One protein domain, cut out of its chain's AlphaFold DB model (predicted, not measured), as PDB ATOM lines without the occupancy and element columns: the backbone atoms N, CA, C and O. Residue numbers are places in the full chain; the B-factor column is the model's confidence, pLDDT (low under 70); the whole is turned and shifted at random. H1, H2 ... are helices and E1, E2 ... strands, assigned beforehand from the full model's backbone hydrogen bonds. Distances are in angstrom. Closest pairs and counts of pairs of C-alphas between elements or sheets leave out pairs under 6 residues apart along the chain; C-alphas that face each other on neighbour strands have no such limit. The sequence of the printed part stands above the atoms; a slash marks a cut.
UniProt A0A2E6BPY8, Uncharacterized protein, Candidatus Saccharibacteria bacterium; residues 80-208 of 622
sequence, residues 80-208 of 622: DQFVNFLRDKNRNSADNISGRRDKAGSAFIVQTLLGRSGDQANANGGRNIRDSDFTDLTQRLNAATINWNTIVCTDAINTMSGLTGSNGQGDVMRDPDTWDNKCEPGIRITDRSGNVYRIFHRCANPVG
ATOM      1  N   ASP A  80      14.379  -4.670  17.688       90.25
ATOM      2  CA  ASP A  80      13.284  -5.422  18.298       90.25
ATOM      3  C   ASP A  80      12.307  -5.965  17.255       90.25
ATOM      4  O   ASP A  80      11.907  -7.124  17.343       90.25
ATOM      5  N   GLN A  81      11.944  -5.172  16.239       89.62
ATOM      6  CA  GLN A  81      11.076  -5.638  15.150       89.62
ATOM      7  C   GLN A  81      11.718  -6.805  14.390       89.62
ATOM      8  O   GLN A  81      11.055  -7.810  14.130       89.62
ATOM      9  N   PHE A  82      13.014  -6.704  14.095       90.31
ATOM     10  CA  PHE A  82      13.758  -7.742  13.388       90.31
ATOM     11  C   PHE A  82      13.928  -9.022  14.210       90.31
ATOM     12  O   PHE A  82      13.616 -10.112  13.730       90.31
ATOM     13  N   VAL A  83      14.359  -8.915  15.468       91.88
ATOM     14  CA  VAL A  83      14.550 -10.087  16.331       91.88
ATOM     15  C   VAL A  83      13.215 -10.755  16.664       91.88
ATOM     16  O   VAL A  83      13.140 -11.983  16.646       91.88
ATOM     17  N   ASN A  84      12.147  -9.987  16.904       91.19
ATOM     18  CA  ASN A  84      10.818 -10.555  17.140       91.19
ATOM     19  C   ASN A  84      10.274 -11.273  15.906       91.19
ATOM     20  O   ASN A  84       9.699 -12.347  16.054       91.19
ATOM     21  N   PHE A  85      10.510 -10.747  14.700       90.25
ATOM     22  CA  PHE A  85      10.170 -11.451  13.465       90.25
ATOM     23  C   PHE A  85      10.911 -12.785  13.346       90.25
ATOM     24  O   PHE A  85      10.285 -13.820  13.130       90.25
ATOM     25  N   LEU A  86      12.235 -12.796  13.542       91.00
ATOM     26  CA  LEU A  86      13.014 -14.038  13.491       91.00
ATOM     27  C   LEU A  86      12.548 -15.039  14.555       91.00
ATOM     28  O   LEU A  86      12.461 -16.237  14.283       91.00
ATOM     29  N   ARG A  87      12.217 -14.555  15.756       93.44
ATOM     30  CA  ARG A  87      11.698 -15.370  16.857       93.44
ATOM     31  C   ARG A  87      10.332 -15.967  16.527       93.44
ATOM     32  O   ARG A  87      10.141 -17.162  16.748       93.44
ATOM     33  N   ASP A  88       9.419 -15.174  15.976       90.50
ATOM     34  CA  ASP A  88       8.095 -15.623  15.540       90.50
ATOM     35  C   ASP A  88       8.209 -16.697  14.449       90.50
ATOM     36  O   ASP A  88       7.687 -17.799  14.612       90.50
ATOM     37  N   LYS A  89       9.021 -16.448  13.413       88.81
ATOM     38  CA  LYS A  89       9.299 -17.414  12.338       88.81
ATOM     39  C   LYS A  89      10.011 -18.684  12.805       88.81
ATOM     40  O   LYS A  89       9.901 -19.727  12.166       88.81
ATOM     41  N   ASN A  90      10.744 -18.639  13.916       90.88
ATOM     42  CA  ASN A  90      11.376 -19.833  14.472       90.88
ATOM     43  C   ASN A  90      10.416 -20.672  15.337       90.88
ATOM     44  O   ASN A  90      10.529 -21.902  15.362       90.88
ATOM     45  N   ARG A  91       9.486 -20.015  16.050       89.56
ATOM     46  CA  ARG A  91       8.627 -20.636  17.076       89.56
ATOM     47  C   ARG A  91       7.221 -20.975  16.606       89.56
ATOM     48  O   ARG A  91       6.731 -22.052  16.926       89.56
ATOM     49  N   ASN A  92       6.594 -20.060  15.879       86.88
ATOM     50  CA  ASN A  92       5.156 -20.070  15.613       86.88
ATOM     51  C   ASN A  92       4.815 -20.504  14.182       86.88
ATOM     52  O   ASN A  92       3.649 -20.533  13.793       86.88
ATOM     53  N   SER A  93       5.820 -20.862  13.385       84.56
ATOM     54  CA  SER A  93       5.614 -21.356  12.030       84.56
ATOM     55  C   SER A  93       4.957 -22.742  12.019       84.56
ATOM     56  O   SER A  93       5.375 -23.656  12.727       84.56
ATOM     57  N   ALA A  94       3.927 -22.900  11.183       80.62
ATOM     58  CA  ALA A  94       3.171 -24.145  11.043       80.62
ATOM     59  C   ALA A  94       4.052 -25.326  10.583       80.62
ATOM     60  O   ALA A  94       4.993 -25.138   9.813       80.62
ATOM     61  N   ASP A  95       3.707 -26.564  10.959       80.12
ATOM     62  CA  ASP A  95       4.395 -27.773  10.466       80.12
ATOM     63  C   ASP A  95       3.954 -28.155   9.039       80.12
ATOM     64  O   ASP A  95       3.516 -29.263   8.741       80.12
ATOM     65  N   ASN A  96       4.043 -27.189   8.131       81.56
ATOM     66  CA  ASN A  96       3.898 -27.371   6.697       81.56
ATOM     67  C   ASN A  96       5.184 -26.910   5.998       81.56
ATOM     68  O   ASN A  96       6.103 -26.380   6.623       81.56
ATOM     69  N   ILE A  97       5.268 -27.112   4.682       75.19
ATOM     70  CA  ILE A  97       6.466 -26.759   3.907       75.19
ATOM     71  C   ILE A  97       6.864 -25.290   4.114       75.19
ATOM     72  O   ILE A  97       8.040 -25.012   4.316       75.19
ATOM     73  N   SER A  98       5.901 -24.364   4.120       74.75
ATOM     74  CA  SER A  98       6.183 -22.938   4.315       74.75
ATOM     75  C   SER A  98       6.763 -22.660   5.701       74.75
ATOM     76  O   SER A  98       7.783 -21.988   5.814       74.75
ATOM     77  N   GLY A  99       6.168 -23.214   6.756       79.69
ATOM     78  CA  GLY A  99       6.646 -22.965   8.110       79.69
ATOM     79  C   GLY A  99       7.975 -23.655   8.435       79.69
ATOM     80  O   GLY A  99       8.788 -23.119   9.186       79.69
ATOM     81  N   ARG A 100       8.287 -24.788   7.792       80.50
ATOM     82  CA  ARG A 100       9.626 -25.399   7.875       80.50
ATOM     83  C   ARG A 100      10.707 -24.517   7.244       80.50
ATOM     84  O   ARG A 100      11.831 -24.509   7.743       80.50
ATOM     85  N   ARG A 101      10.379 -23.780   6.176       76.75
ATOM     86  CA  ARG A 101      11.293 -22.818   5.532       76.75
ATOM     87  C   ARG A 101      11.504 -21.577   6.389       76.75
ATOM     88  O   ARG A 101      12.655 -21.216   6.615       76.75
ATOM     89  N   ASP A 102      10.428 -21.023   6.947       81.50
ATOM     90  CA  ASP A 102      10.488 -19.910   7.904       81.50
ATOM     91  C   ASP A 102      11.426 -20.245   9.079       81.50
ATOM     92  O   ASP A 102      12.310 -19.470   9.463       81.50
ATOM     93  N   LYS A 103      11.284 -21.458   9.620       84.44
ATOM     94  CA  LYS A 103      12.103 -21.939  10.730       84.44
ATOM     95  C   LYS A 103      13.570 -22.135  10.348       84.44
ATOM     96  O   LYS A 103      14.457 -21.793  11.127       84.44
ATOM     97  N   ALA A 104      13.837 -22.661   9.153       79.81
ATOM     98  CA  ALA A 104      15.196 -22.833   8.649       79.81
ATOM     99  C   ALA A 104      15.882 -21.484   8.375       79.81
ATOM    100  O   ALA A 104      17.022 -21.292   8.790       79.81
ATOM    101  N   GLY A 105      15.185 -20.534   7.745       79.31
ATOM    102  CA  GLY A 105      15.722 -19.205   7.444       79.31
ATOM    103  C   GLY A 105      15.989 -18.372   8.690       79.31
ATOM    104  O   GLY A 105      17.054 -17.774   8.817       79.31
ATOM    105  N   SER A 106      15.062 -18.382   9.653       85.94
ATOM    106  CA  SER A 106      15.264 -17.695  10.935       85.94
ATOM    107  C   SER A 106      16.467 -18.255  11.693       85.94
ATOM    108  O   SER A 106      17.326 -17.489  12.129       85.94
ATOM    109  N   ALA A 107      16.576 -19.583  11.793       85.19
ATOM    110  CA  ALA A 107      17.706 -20.230  12.447       85.19
ATOM    111  C   ALA A 107      19.032 -19.913  11.746       85.19
ATOM    112  O   ALA A 107      20.011 -19.575  12.402       85.19
ATOM    113  N   PHE A 108      19.054 -19.965  10.417       82.44
ATOM    114  CA  PHE A 108      20.232 -19.654   9.620       82.44
ATOM    115  C   PHE A 108      20.753 -18.231   9.873       82.44
ATOM    116  O   PHE A 108      21.942 -18.052  10.144       82.44
ATOM    117  N   ILE A 109      19.866 -17.232   9.863       85.31
ATOM    118  CA  ILE A 109      20.226 -15.833  10.128       85.31
ATOM    119  C   ILE A 109      20.797 -15.678  11.536       85.31
ATOM    120  O   ILE A 109      21.864 -15.089  11.693       85.31
ATOM    121  N   VAL A 110      20.121 -16.227  12.552       88.19
ATOM    122  CA  VAL A 110      20.567 -16.103  13.947       88.19
ATOM    123  C   VAL A 110      21.938 -16.748  14.133       88.19
ATOM    124  O   VAL A 110      22.855 -16.101  14.625       88.19
ATOM    125  N   GLN A 111      22.111 -17.998  13.703       84.69
ATOM    126  CA  GLN A 111      23.361 -18.734  13.915       84.69
ATOM    127  C   GLN A 111      24.536 -18.072  13.178       84.69
ATOM    128  O   GLN A 111      25.634 -17.984  13.731       84.69
ATOM    129  N   THR A 112      24.298 -17.539  11.974       81.31
ATOM    130  CA  THR A 112      25.336 -16.857  11.186       81.31
ATOM    131  C   THR A 112      25.712 -15.505  11.786       81.31
ATOM    132  O   THR A 112      26.895 -15.200  11.918       81.31
ATOM    133  N   LEU A 113      24.735 -14.706  12.227       85.94
ATOM    134  CA  LEU A 113      25.011 -13.438  12.912       85.94
ATOM    135  C   LEU A 113      25.674 -13.643  14.284       85.94
ATOM    136  O   LEU A 113      26.377 -12.750  14.748       85.94
ATOM    137  N   LEU A 114      25.519 -14.814  14.907       85.19
ATOM    138  CA  LEU A 114      26.270 -15.222  16.099       85.19
ATOM    139  C   LEU A 114      27.659 -15.815  15.784       85.19
ATOM    140  O   LEU A 114      28.402 -16.133  16.711       85.19
ATOM    141  N   GLY A 115      28.028 -15.963  14.505       82.19
ATOM    142  CA  GLY A 115      29.344 -16.458  14.075       82.19
ATOM    143  C   GLY A 115      29.555 -17.956  14.269       82.19
ATOM    144  O   GLY A 115      30.691 -18.404  14.412       82.19
ATOM    145  N   ARG A 116      28.479 -18.745  14.326       81.00
ATOM    146  CA  ARG A 116      28.567 -20.194  14.535       81.00
ATOM    147  C   ARG A 116      28.764 -20.909  13.198       81.00
ATOM    148  O   ARG A 116      28.007 -20.693  12.255       81.00
ATOM    149  N   SER A 117      29.746 -21.808  13.132       75.81
ATOM    150  CA  SER A 117      29.873 -22.771  12.029       75.81
ATOM    151  C   SER A 117      28.671 -23.722  11.999       75.81
ATOM    152  O   SER A 117      27.928 -23.814  12.976       75.81
ATOM    153  N   GLY A 118      28.461 -24.477  10.917       70.38
ATOM    154  CA  GLY A 118      27.325 -25.404  10.878       70.38
ATOM    155  C   GLY A 118      27.382 -26.511  11.928       70.38
ATOM    156  O   GLY A 118      26.346 -26.835  12.506       70.38
ATOM    157  N   ASP A 119      28.571 -27.020  12.260       70.94
ATOM    158  CA  ASP A 119      28.737 -27.980  13.359       70.94
ATOM    159  C   ASP A 119      28.358 -27.351  14.706       70.94
ATOM    160  O   ASP A 119      27.625 -27.947  15.499       70.94
ATOM    161  N   GLN A 120      28.788 -26.106  14.943       75.62
ATOM    162  CA  GLN A 120      28.420 -25.353  16.141       75.62
ATOM    163  C   GLN A 120      26.918 -25.049  16.175       75.62
ATOM    164  O   GLN A 120      26.300 -25.156  17.231       75.62
ATOM    165  N   ALA A 121      26.310 -24.697  15.045       77.56
ATOM    166  CA  ALA A 121      24.881 -24.437  14.942       77.56
ATOM    167  C   ALA A 121      24.063 -25.706  15.235       77.56
ATOM    168  O   ALA A 121      23.105 -25.653  16.006       77.56
ATOM    169  N   ASN A 122      24.473 -26.859  14.695       75.94
ATOM    170  CA  ASN A 122      23.836 -28.154  14.947       75.94
ATOM    171  C   ASN A 122      23.939 -28.569  16.421       75.94
ATOM    172  O   ASN A 122      22.937 -28.971  17.014       75.94
ATOM    173  N   ALA A 123      25.113 -28.401  17.035       77.00
ATOM    174  CA  ALA A 123      25.305 -28.648  18.465       77.00
ATOM    175  C   ALA A 123      24.457 -27.708  19.347       77.00
ATOM    176  O   ALA A 123      23.996 -28.097  20.421       77.00
ATOM    177  N   ASN A 124      24.187 -26.488  18.874       76.00
ATOM    178  CA  ASN A 124      23.373 -25.479  19.555       76.00
ATOM    179  C   ASN A 124      21.895 -25.498  19.124       76.00
ATOM    180  O   ASN A 124      21.275 -24.454  18.938       76.00
ATOM    181  N   GLY A 125      21.307 -26.689  18.979       78.06
ATOM    182  CA  GLY A 125      19.866 -26.855  18.741       78.06
ATOM    183  C   GLY A 125      19.423 -26.734  17.279       78.06
ATOM    184  O   GLY A 125      18.246 -26.960  16.977       78.06
ATOM    185  N   GLY A 126      20.345 -26.435  16.359       82.81
ATOM    186  CA  GLY A 126      20.103 -26.412  14.922       82.81
ATOM    187  C   GLY A 126      18.995 -25.432  14.533       82.81
ATOM    188  O   GLY A 126      19.141 -24.221  14.678       82.81
ATOM    189  N   ARG A 127      17.868 -25.972  14.049       82.06
ATOM    190  CA  ARG A 127      16.669 -25.208  13.641       82.06
ATOM    191  C   ARG A 127      15.857 -24.663  14.819       82.06
ATOM    192  O   ARG A 127      14.934 -23.883  14.598       82.06
ATOM    193  N   ASN A 128      16.149 -25.092  16.045       87.38
ATOM    194  CA  ASN A 128      15.464 -24.651  17.257       87.38
ATOM    195  C   ASN A 128      16.369 -23.682  18.024       87.38
ATOM    196  O   ASN A 128      17.249 -24.111  18.769       87.38
ATOM    197  N   ILE A 129      16.151 -22.381  17.837       90.56
ATOM    198  CA  ILE A 129      16.956 -21.335  18.470       90.56
ATOM    199  C   ILE A 129      16.482 -21.105  19.910       90.56
ATOM    200  O   ILE A 129      15.282 -20.980  20.176       90.56
ATOM    201  N   ARG A 130      17.425 -21.053  20.859       90.56
ATOM    202  CA  ARG A 130      17.132 -20.838  22.287       90.56
ATOM    203  C   ARG A 130      16.839 -19.360  22.570       90.56
ATOM    204  O   ARG A 130      17.326 -18.486  21.860       90.56
ATOM    205  N   ASP A 131      16.114 -19.055  23.651       87.81
ATOM    206  CA  ASP A 131      15.900 -17.654  24.074       87.81
ATOM    207  C   ASP A 131      17.217 -16.912  24.320       87.81
ATOM    208  O   ASP A 131      17.347 -15.753  23.936       87.81
ATOM    209  N   SER A 132      18.214 -17.594  24.894       83.00
ATOM    210  CA  SER A 132      19.551 -17.037  25.124       83.00
ATOM    211  C   SER A 132      20.233 -16.573  23.837       83.00
ATOM    212  O   SER A 132      20.928 -15.565  23.854       83.00
ATOM    213  N   ASP A 133      20.003 -17.270  22.721       88.56
ATOM    214  CA  ASP A 133      20.600 -16.934  21.426       88.56
ATOM    215  C   ASP A 133      19.938 -15.693  20.820       88.56
ATOM    216  O   ASP A 133      20.615 -14.840  20.251       88.56
ATOM    217  N   PHE A 134      18.616 -15.553  20.982       91.12
ATOM    218  CA  PHE A 134      17.927 -14.325  20.589       91.12
ATOM    219  C   PHE A 134      18.353 -13.136  21.455       91.12
ATOM    220  O   PHE A 134      18.516 -12.045  20.922       91.12
ATOM    221  N   THR A 135      18.556 -13.335  22.760       86.25
ATOM    222  CA  THR A 135      19.062 -12.286  23.659       86.25
ATOM    223  C   THR A 135      20.476 -11.841  23.272       86.25
ATOM    224  O   THR A 135      20.715 -10.639  23.171       86.25
ATOM    225  N   ASP A 136      21.388 -12.782  22.995       84.75
ATOM    226  CA  ASP A 136      22.753 -12.488  22.523       84.75
ATOM    227  C   ASP A 136      22.721 -11.728  21.184       84.75
ATOM    228  O   ASP A 136      23.336 -10.670  21.029       84.75
ATOM    229  N   LEU A 137      21.897 -12.185  20.235       89.19
ATOM    230  CA  LEU A 137      21.727 -11.503  18.954       89.19
ATOM    231  C   LEU A 137      21.198 -10.069  19.121       89.19
ATOM    232  O   LEU A 137      21.728  -9.153  18.491       89.19
ATOM    233  N   THR A 138      20.192  -9.847  19.976       90.06
ATOM    234  CA  THR A 138      19.678  -8.500  20.280       90.06
ATOM    235  C   THR A 138      20.783  -7.593  20.820       90.06
ATOM    236  O   THR A 138      20.902  -6.452  20.375       90.06
ATOM    237  N   GLN A 139      21.622  -8.082  21.738       82.81
ATOM    238  CA  GLN A 139      22.730  -7.302  22.301       82.81
ATOM    239  C   GLN A 139      23.764  -6.920  21.234       82.81
ATOM    240  O   GLN A 139      24.171  -5.758  21.155       82.81
ATOM    241  N   ARG A 140      24.152  -7.871  20.376       86.69
ATOM    242  CA  ARG A 140      25.098  -7.637  19.273       86.69
ATOM    243  C   ARG A 140      24.554  -6.650  18.239       86.69
ATOM    244  O   ARG A 140      25.290  -5.782  17.776       86.69
ATOM    245  N   LEU A 141      23.266  -6.742  17.908       88.25
ATOM    246  CA  LEU A 141      22.604  -5.838  16.963       88.25
ATOM    247  C   LEU A 141      22.410  -4.427  17.528       88.25
ATOM    248  O   LEU A 141      22.651  -3.463  16.810       88.25
ATOM    249  N   ASN A 142      22.044  -4.286  18.806       85.38
ATOM    250  CA  ASN A 142      21.940  -2.977  19.469       85.38
ATOM    251  C   ASN A 142      23.289  -2.249  19.546       85.38
ATOM    252  O   ASN A 142      23.336  -1.022  19.602       85.38
ATOM    253  N   ALA A 143      24.389  -3.001  19.540       79.44
ATOM    254  CA  ALA A 143      25.739  -2.462  19.483       79.44
ATOM    255  C   ALA A 143      26.209  -2.112  18.055       79.44
ATOM    256  O   ALA A 143      27.269  -1.501  17.906       79.44
ATOM    257  N   ALA A 144      25.466  -2.498  17.013       86.12
ATOM    258  CA  ALA A 144      25.821  -2.293  15.613       86.12
ATOM    259  C   ALA A 144      25.126  -1.062  15.006       86.12
ATOM    260  O   ALA A 144      24.062  -0.629  15.441       86.12
ATOM    261  N   THR A 145      25.706  -0.509  13.940       90.06
ATOM    262  CA  THR A 145      25.032   0.481  13.088       90.06
ATOM    263  C   THR A 145      24.243  -0.249  12.009       90.06
ATOM    264  O   THR A 145      24.836  -0.950  11.188       90.06
ATOM    265  N   ILE A 146      22.919  -0.087  11.985       91.00
ATOM    266  CA  ILE A 146      22.040  -0.806  11.055       91.00
ATOM    267  C   ILE A 146      21.370   0.179  10.103       91.00
ATOM    268  O   ILE A 146      20.643   1.074  10.523       91.00
ATOM    269  N   ASN A 147      21.588  -0.017   8.806       91.06
ATOM    270  CA  ASN A 147      20.782   0.597   7.765       91.06
ATOM    271  C   ASN A 147      19.730  -0.418   7.304       91.06
ATOM    272  O   ASN A 147      20.054  -1.379   6.607       91.06
ATOM    273  N   TRP A 148      18.490  -0.205   7.740       87.12
ATOM    274  CA  TRP A 148      17.359  -1.109   7.517       87.12
ATOM    275  C   TRP A 148      16.863  -1.157   6.074       87.12
ATOM    276  O   TRP A 148      16.201  -2.116   5.693       87.12
ATOM    277  N   ASN A 149      17.162  -0.134   5.274       85.56
ATOM    278  CA  ASN A 149      16.719  -0.073   3.890       85.56
ATOM    279  C   ASN A 149      17.803   0.559   3.020       85.56
ATOM    280  O   ASN A 149      17.875   1.777   2.851       85.56
ATOM    281  N   THR A 150      18.675  -0.284   2.479       87.12
ATOM    282  CA  THR A 150      19.753   0.144   1.592       87.12
ATOM    283  C   THR A 150      19.980  -0.865   0.479       87.12
ATOM    284  O   THR A 150      19.530  -2.004   0.553       87.12
ATOM    285  N   ILE A 151      20.685  -0.449  -0.568       84.75
ATOM    286  CA  ILE A 151      21.152  -1.377  -1.592       84.75
ATOM    287  C   ILE A 151      22.378  -2.096  -1.038       84.75
ATOM    288  O   ILE A 151      23.399  -1.475  -0.737       84.75
ATOM    289  N   VAL A 152      22.271  -3.413  -0.888       82.44
ATOM    290  CA  VAL A 152      23.381  -4.287  -0.512       82.44
ATOM    291  C   VAL A 152      23.791  -5.114  -1.725       82.44
ATOM    292  O   VAL A 152      22.941  -5.513  -2.513       82.44
ATOM    293  N   CYS A 153      25.089  -5.348  -1.898       80.62
ATOM    294  CA  CYS A 153      25.630  -6.135  -3.005       80.62
ATOM    295  C   CYS A 153      26.308  -7.398  -2.469       80.62
ATOM    296  O   CYS A 153      26.879  -7.371  -1.373       80.62
ATOM    297  N   THR A 154      26.226  -8.499  -3.217       68.62
ATOM    298  CA  THR A 154      26.945  -9.731  -2.881       68.62
ATOM    299  C   THR A 154      28.420  -9.616  -3.217       68.62
ATOM    300  O   THR A 154      28.760  -9.388  -4.378       68.62
ATOM    301  N   ASP A 155      29.267  -9.943  -2.248       60.66
ATOM    302  CA  ASP A 155      30.678 -10.263  -2.488       60.66
ATOM    303  C   ASP A 155      30.902 -11.802  -2.553       60.66
ATOM    304  O   ASP A 155      32.028 -12.258  -2.728       60.66
ATOM    305  N   ALA A 156      29.846 -12.617  -2.355       59.62
ATOM    306  CA  ALA A 156      29.916 -14.078  -2.190       59.62
ATOM    307  C   ALA A 156      28.602 -14.817  -2.562       59.62
ATOM    308  O   ALA A 156      27.645 -14.232  -3.064       59.62
ATOM    309  N   ILE A 157      28.563 -16.130  -2.296       62.16
ATOM    310  CA  ILE A 157      27.464 -17.054  -2.613       62.16
ATOM    311  C   ILE A 157      26.205 -16.762  -1.769       62.16
ATOM    312  O   ILE A 157      26.216 -16.883  -0.546       62.16
ATOM    313  N   ASN A 158      25.092 -16.461  -2.439       65.38
ATOM    314  CA  ASN A 158      23.744 -16.423  -1.877       65.38
ATOM    315  C   ASN A 158      23.201 -17.816  -1.546       65.38
ATOM    316  O   ASN A 158      23.517 -18.806  -2.212       65.38
ATOM    317  N   THR A 159      22.328 -17.873  -0.545       69.19
ATOM    318  CA  THR A 159      21.586 -19.070  -0.154       69.19
ATOM    319  C   THR A 159      20.080 -18.849  -0.282       69.19
ATOM    320  O   THR A 159      19.588 -17.722  -0.280       69.19
ATOM    321  N   MET A 160      19.343 -19.941  -0.434       66.19
ATOM    322  CA  MET A 160      17.886 -19.994  -0.502       66.19
ATOM    323  C   MET A 160      17.382 -21.259   0.189       66.19
ATOM    324  O   MET A 160      18.174 -22.133   0.551       66.19
ATOM    325  N   SER A 161      16.062 -21.403   0.339       68.88
ATOM    326  CA  SER A 161      15.506 -22.630   0.900       68.88
ATOM    327  C   SER A 161      15.184 -23.676  -0.169       68.88
ATOM    328  O   SER A 161      14.429 -23.405  -1.106       68.88
ATOM    329  N   GLY A 162      15.727 -24.885  -0.008       65.56
ATOM    330  CA  GLY A 162      15.450 -26.065  -0.834       65.56
ATOM    331  C   GLY A 162      14.688 -27.148  -0.096       65.56
ATOM    332  O   GLY A 162      14.674 -27.168   1.125       65.56
ATOM    333  N   LEU A 163      14.033 -28.061  -0.813       64.06
ATOM    334  CA  LEU A 163      13.422 -29.243  -0.200       64.06
ATOM    335  C   LEU A 163      14.381 -30.426  -0.321       64.06
ATOM    336  O   LEU A 163      14.728 -30.831  -1.427       64.06
ATOM    337  N   THR A 164      14.794 -31.001   0.808       58.25
ATOM    338  CA  THR A 164      15.680 -32.173   0.821       58.25
ATOM    339  C   THR A 164      14.893 -33.452   1.113       58.25
ATOM    340  O   THR A 164      14.328 -33.618   2.196       58.25
ATOM    341  N   GLY A 165      14.902 -34.390   0.159       55.34
ATOM    342  CA  GLY A 165      14.430 -35.770   0.335       55.34
ATOM    343  C   GLY A 165      12.908 -35.969   0.429       55.34
ATOM    344  O   GLY A 165      12.119 -35.028   0.415       55.34
ATOM    345  N   SER A 166      12.495 -37.237   0.559       48.94
ATOM    346  CA  SER A 166      11.094 -37.700   0.633       48.94
ATOM    347  C   SER A 166      10.292 -37.156   1.824       48.94
ATOM    348  O   SER A 166       9.080 -37.334   1.872       48.94
ATOM    349  N   ASN A 167      10.950 -36.479   2.770       54.41
ATOM    350  CA  ASN A 167      10.342 -35.993   4.010       54.41
ATOM    351  C   ASN A 167       9.987 -34.492   3.956       54.41
ATOM    352  O   ASN A 167       9.456 -33.955   4.931       54.41
ATOM    353  N   GLY A 168      10.279 -33.803   2.840       59.06
ATOM    354  CA  GLY A 168       9.852 -32.419   2.602       59.06
ATOM    355  C   GLY A 168      10.361 -31.418   3.644       59.06
ATOM    356  O   GLY A 168       9.642 -30.489   4.019       59.06
ATOM    357  N   GLN A 169      11.564 -31.628   4.183       60.75
ATOM    358  CA  GLN A 169      12.182 -30.660   5.086       60.75
ATOM    359  C   GLN A 169      12.809 -29.534   4.257       60.75
ATOM    360  O   GLN A 169      13.558 -29.798   3.321       60.75
ATOM    361  N   GLY A 170      12.468 -28.281   4.579       62.22
ATOM    362  CA  GLY A 170      13.131 -27.108   4.007       62.22
ATOM    363  C   GLY A 170      14.550 -27.012   4.553       62.22
ATOM    364  O   GLY A 170      14.710 -27.032   5.768       62.22
ATOM    365  N   ASP A 171      15.560 -26.957   3.698       67.00
ATOM    366  CA  ASP A 171      16.973 -26.842   4.052       67.00
ATOM    367  C   ASP A 171      17.616 -25.628   3.378       67.00
ATOM    368  O   ASP A 171      16.996 -24.982   2.530       67.00
ATOM    369  N   VAL A 172      18.837 -25.293   3.778       68.81
ATOM    370  CA  VAL A 172      19.624 -24.203   3.196       68.81
ATOM    371  C   VAL A 172      20.389 -24.731   1.985       68.81
ATOM    372  O   VAL A 172      21.179 -25.658   2.099       68.81
ATOM    373  N   MET A 173      20.175 -24.137   0.814       65.19
ATOM    374  CA  MET A 173      20.911 -24.480  -0.402       65.19
ATOM    375  C   MET A 173      21.497 -23.243  -1.068       65.19
ATOM    376  O   MET A 173      21.038 -22.126  -0.846       65.19
ATOM    377  N   ARG A 174      22.516 -23.446  -1.904       67.69
ATOM    378  CA  ARG A 174      23.094 -22.382  -2.726       67.69
ATOM    379  C   ARG A 174      22.055 -21.851  -3.715       67.69
ATOM    380  O   ARG A 174      21.403 -22.632  -4.402       67.69
ATOM    381  N   ASP A 175      21.959 -20.530  -3.816       67.56
ATOM    382  CA  ASP A 175      21.164 -19.863  -4.838       67.56
ATOM    383  C   ASP A 175      21.847 -20.016  -6.217       67.56
ATOM    384  O   ASP A 175      23.016 -19.635  -6.369       67.56
ATOM    385  N   PRO A 176      21.172 -20.603  -7.222       59.81
ATOM    386  CA  PRO A 176      21.698 -20.700  -8.578       59.81
ATOM    387  C   PRO A 176      21.903 -19.333  -9.254       59.81
ATOM    388  O   PRO A 176      22.788 -19.241 -10.100       59.81
ATOM    389  N   ASP A 177      21.206 -18.266  -8.838       60.47
ATOM    390  CA  ASP A 177      21.394 -16.885  -9.335       60.47
ATOM    391  C   ASP A 177      22.597 -16.173  -8.677       60.47
ATOM    392  O   ASP A 177      22.636 -14.944  -8.562       60.47
ATOM    393  N   THR A 178      23.598 -16.926  -8.214       60.69
ATOM    394  CA  THR A 178      24.842 -16.371  -7.660       60.69
ATOM    395  C   THR A 178      25.780 -15.902  -8.761       60.69
ATOM    396  O   THR A 178      26.864 -16.449  -8.942       60.69
ATOM    397  N   TRP A 179      25.346 -14.899  -9.521       59.16
ATOM    398  CA  TRP A 179      26.222 -14.134 -10.399       59.16
ATOM    399  C   TRP A 179      26.860 -12.983  -9.617       59.16
ATOM    400  O   TRP A 179      26.178 -12.292  -8.856       59.16
ATOM    401  N   ASP A 180      28.171 -12.816  -9.787       57.78
ATOM    402  CA  ASP A 180      28.979 -11.820  -9.082       57.78
ATOM    403  C   ASP A 180      28.375 -10.408  -9.220       57.78
ATOM    404  O   ASP A 180      27.948 -10.002 -10.302       57.78
ATOM    405  N   ASN A 181      28.368  -9.650  -8.118       63.19
ATOM    406  CA  ASN A 181      27.903  -8.256  -8.012       63.19
ATOM    407  C   ASN A 181      26.388  -8.001  -8.104       63.19
ATOM    408  O   ASN A 181      25.973  -6.896  -8.469       63.19
ATOM    409  N   LYS A 182      25.529  -8.955  -7.730       71.88
ATOM    410  CA  LYS A 182      24.094  -8.655  -7.633       71.88
ATOM    411  C   LYS A 182      23.824  -7.694  -6.469       71.88
ATOM    412  O   LYS A 182      24.140  -8.001  -5.319       71.88
ATOM    413  N   CYS A 183      23.224  -6.546  -6.775       79.81
ATOM    414  CA  CYS A 183      22.817  -5.537  -5.802       79.81
ATOM    415  C   CYS A 183      21.290  -5.474  -5.707       79.81
ATOM    416  O   CYS A 183      20.612  -5.261  -6.711       79.81
ATOM    417  N   GLU A 184      20.744  -5.632  -4.505       76.38
ATOM    418  CA  GLU A 184      19.301  -5.588  -4.243       76.38
ATOM    419  C   GLU A 184      19.022  -4.866  -2.911       76.38
ATOM    420  O   GLU A 184      19.927  -4.733  -2.080       76.38
ATOM    421  N   PRO A 185      17.784  -4.395  -2.667       81.44
ATOM    422  CA  PRO A 185      17.405  -3.860  -1.365       81.44
ATOM    423  C   PRO A 185      17.577  -4.885  -0.237       81.44
ATOM    424  O   PRO A 185      17.201  -6.056  -0.357       81.44
ATOM    425  N   GLY A 186      18.120  -4.424   0.883       83.25
ATOM    426  CA  GLY A 186      18.364  -5.234   2.064       83.25
ATOM    427  C   GLY A 186      18.792  -4.412   3.276       83.25
ATOM    428  O   GLY A 186      18.786  -3.179   3.265       83.25
ATOM    429  N   ILE A 187      19.197  -5.130   4.318       86.81
ATOM    430  CA  ILE A 187      19.683  -4.577   5.579       86.81
ATOM    431  C   ILE A 187      21.211  -4.632   5.580       86.81
ATOM    432  O   ILE A 187      21.797  -5.688   5.338       86.81
ATOM    433  N   ARG A 188      21.869  -3.515   5.899       88.19
ATOM    434  CA  ARG A 188      23.320  -3.449   6.125       88.19
ATOM    435  C   ARG A 188      23.601  -3.219   7.603       88.19
ATOM    436  O   ARG A 188      23.284  -2.158   8.130       88.19
ATOM    437  N   ILE A 189      24.245  -4.178   8.250       88.69
ATOM    438  CA  ILE A 189      24.651  -4.132   9.655       88.69
ATOM    439  C   ILE A 189      26.165  -3.934   9.686       88.69
ATOM    440  O   ILE A 189      26.898  -4.703   9.076       88.69
ATOM    441  N   THR A 190      26.651  -2.897  10.358       86.81
ATOM    442  CA  THR A 190      28.085  -2.675  10.602       86.81
ATOM    443  C   THR A 190      28.351  -2.826  12.088       86.81
ATOM    444  O   THR A 190      27.822  -2.047  12.880       86.81
ATOM    445  N   ASP A 191      29.129  -3.833  12.477       84.88
ATOM    446  CA  ASP A 191      29.491  -4.026  13.879       84.88
ATOM    447  C   ASP A 191      30.577  -3.035  14.334       84.88
ATOM    448  O   ASP A 191      31.109  -2.238  13.559       84.88
ATOM    449  N   ARG A 192      30.925  -3.083  15.622       74.19
ATOM    450  CA  ARG A 192      31.898  -2.155  16.221       74.19
ATOM    451  C   ARG A 192      33.349  -2.409  15.827       74.19
ATOM    452  O   ARG A 192      34.174  -1.526  16.025       74.19
ATOM    453  N   SER A 193      33.664  -3.582  15.281       73.75
ATOM    454  CA  SER A 193      34.976  -3.847  14.678       73.75
ATOM    455  C   SER A 193      35.027  -3.426  13.206       73.75
ATOM    456  O   SER A 193      36.053  -3.600  12.557       73.75
ATOM    457  N   GLY A 194      33.936  -2.852  12.683       78.38
ATOM    458  CA  GLY A 194      33.816  -2.430  11.294       78.38
ATOM    459  C   GLY A 194      33.433  -3.560  10.338       78.38
ATOM    460  O   GLY A 194      33.421  -3.328   9.129       78.38
ATOM    461  N   ASN A 195      33.099  -4.760  10.834       80.62
ATOM    462  CA  ASN A 195      32.641  -5.845   9.970       80.62
ATOM    463  C   ASN A 195      31.240  -5.530   9.444       80.62
ATOM    464  O   ASN A 195      30.383  -5.024  10.175       80.62
ATOM    465  N   VAL A 196      30.996  -5.857   8.178       82.31
ATOM    466  CA  VAL A 196      29.737  -5.556   7.494       82.31
ATOM    467  C   VAL A 196      28.997  -6.851   7.187       82.31
ATOM    468  O   VAL A 196      29.497  -7.695   6.448       82.31
ATOM    469  N   TYR A 197      27.777  -6.964   7.702       83.25
ATOM    470  CA  TYR A 197      26.831  -8.032   7.401       83.25
ATOM    471  C   TYR A 197      25.699  -7.472   6.550       83.25
ATOM    472  O   TYR A 197      25.185  -6.381   6.810       83.25
ATOM    473  N   ARG A 198      25.312  -8.204   5.510       82.44
ATOM    474  CA  ARG A 198      24.300  -7.763   4.547       82.44
ATOM    475  C   ARG A 198      23.210  -8.807   4.446       82.44
ATOM    476  O   ARG A 198      23.530  -9.952   4.177       82.44
ATOM    477  N   ILE A 199      21.951  -8.434   4.630       82.88
ATOM    478  CA  ILE A 199      20.812  -9.352   4.541       82.88
ATOM    479  C   ILE A 199      19.925  -8.884   3.398       82.88
ATOM    480  O   ILE A 199      19.312  -7.823   3.493       82.88
ATOM    481  N   PHE A 200      19.839  -9.657   2.319       78.19
ATOM    482  CA  PHE A 200      18.903  -9.347   1.238       78.19
ATOM    483  C   PHE A 200      17.466  -9.460   1.710       78.19
ATOM    484  O   PHE A 200      17.123 -10.420   2.400       78.19
ATOM    485  N   HIS A 201      16.597  -8.570   1.234       74.38
ATOM    486  CA  HIS A 201      15.170  -8.805   1.391       74.38
ATOM    487  C   HIS A 201      14.781 -10.109   0.679       74.38
ATOM    488  O   HIS A 201      14.266 -10.995   1.330       74.38
ATOM    489  N   ARG A 202      15.126 -10.338  -0.594       67.69
ATOM    490  CA  ARG A 202      14.670 -11.525  -1.362       67.69
ATOM    491  C   ARG A 202      14.981 -12.890  -0.723       67.69
ATOM    492  O   ARG A 202      14.154 -13.796  -0.812       67.69
ATOM    493  N   CYS A 203      16.162 -13.070  -0.135       62.50
ATOM    494  CA  CYS A 203      16.653 -14.385   0.295       62.50
ATOM    495  C   CYS A 203      17.237 -14.419   1.714       62.50
ATOM    496  O   CYS A 203      17.728 -15.460   2.124       62.50
ATOM    497  N   ALA A 204      17.150 -13.318   2.469       61.97
ATOM    498  CA  ALA A 204      17.490 -13.210   3.889       61.97
ATOM    499  C   ALA A 204      18.786 -13.928   4.328       61.97
ATOM    500  O   ALA A 204      18.868 -14.474   5.423       61.97
ATOM    501  N   ASN A 205      19.807 -13.919   3.472       66.56
ATOM    502  CA  ASN A 205      21.105 -14.519   3.744       66.56
ATOM    503  C   ASN A 205      22.086 -13.441   4.229       66.56
ATOM    504  O   ASN A 205      22.329 -12.511   3.457       66.56
ATOM    505  N   PRO A 206      22.648 -13.523   5.450       62.94
ATOM    506  CA  PRO A 206      23.772 -12.683   5.844       62.94
ATOM    507  C   PRO A 206      25.007 -12.994   4.982       62.94
ATOM    508  O   PRO A 206      25.672 -14.007   5.157       62.94
ATOM    509  N   VAL A 207      25.334 -12.091   4.057       60.19
ATOM    510  CA  VAL A 207      26.560 -12.124   3.251       60.19
ATOM    511  C   VAL A 207      27.645 -11.334   3.984       60.19
ATOM    512  O   VAL A 207      27.591 -10.103   4.041       60.19
ATOM    513  N   GLY A 208      28.607 -12.045   4.577       55.62
ATOM    514  CA  GLY A 208      29.743 -11.482   5.317       55.62
ATOM    515  C   GLY A 208      30.772 -12.556   5.694       55.62
ATOM    516  O   GLY A 208      30.480 -13.745   5.604       55.62
TER     517      GLY A 208
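What this domain is: This is residues 80 to 208 of the 622 residues of an uncharacterized protein of Candidatus Saccharibacteria bacterium (UniProt A0A2E6BPY8). A strongly twisted sheet of three strands, E1, E4 and E5, makes one end of the domain, and a group of helices with a separate strand hairpin makes the rest. The longest helix, H2, runs through the middle with H1 and H4 packed on it, while the hairpin of E2 and E3 packs on H2 along residues 97 to 108, and the small H3 is near H2. The printed part has 129 residues, with four named helices followed by five named strands; both sheets are antiparallel, ordered E1, E4, E5 and E2, E3. The class is mixed, helices and strands, and the whole is compact, with a radius of gyration of the C-alphas of 14.3 A and spans of 42 by 36 by 26 A.

Where its parts are: Find C-alpha 145 at (25.032, 0.481, 13.088); from there E1 runs to residue 153, 17.4 A on, and bends by 95 degrees at residue 149. E4, residues 183 to 190, is 17.5 A long and bends by 80 degrees at residue 186. E5, residues 196 to 200, ends at C-alpha 200, (18.903, -9.347, 1.238). Look at residues 97 to 113 for H2, 24.5 A long. H1 begins at C-alpha 80, (13.284, -5.422, 18.298), and runs 16.0 A to residue 91; H4, residues 131 to 142, is 16.5 A long. H3 is residues 118 to 123, E2 is residues 159 to 164 and E3 is residues 169 to 174.

How they stand to each other: Start at the inner strand E4: N 147 and O 188, across to E1, are 2.8 A apart, and N 187 and O 199, across to E5, are 2.8 A apart, both within hydrogen-bond range. E4 and E5 form a hairpin. Residues 198 to 199 of E5 also pair, antiparallel, with residues 206 to 207. H2 is only just not on this sheet, with 4 pairs of C-alphas within 10 A. The closest C-alphas of H2 and E3 are those of Arg 101 and Gly 170, 4.9 A apart. In the hairpin of E2 and E3, N 162 and O 171 are 2.8 A apart, within hydrogen-bond range. H1 touches H2 with residues 86 to 91 alone, opposite ways at a steep tilt of 50 degrees; their closest C-alphas, Asn 90 and Lys 103, are 4.4 A apart. H4 touches H1 with residues 134 to 138 alone, opposite ways at a shallow tilt of 25 degrees, closest at the C-alphas of Val 83 and Thr 138, 6.7 A. H4 also touches H2, closest at the C-alphas of Val 110 and Leu 137, 6.9 A. H3 is close to H2 but not clearly touching, about perpendicular at 78 degrees, with the C-alphas of Gln 111 and Ala 121 closest at 6.0 A. In H1, H2, H3 and H4 every O i to N i+4 pair is within hydrogen-bond range. The strands of the two sheets are apart.

The domain as a whole: The two C-alphas farthest apart, those of Ser 166 and Arg 192, are 44.0 A apart. The printed part has no cut, and no link is long. The mean pLDDT of the printed part is 77.9; look for values under 70 at residues 154 to 181 and 202 to 208.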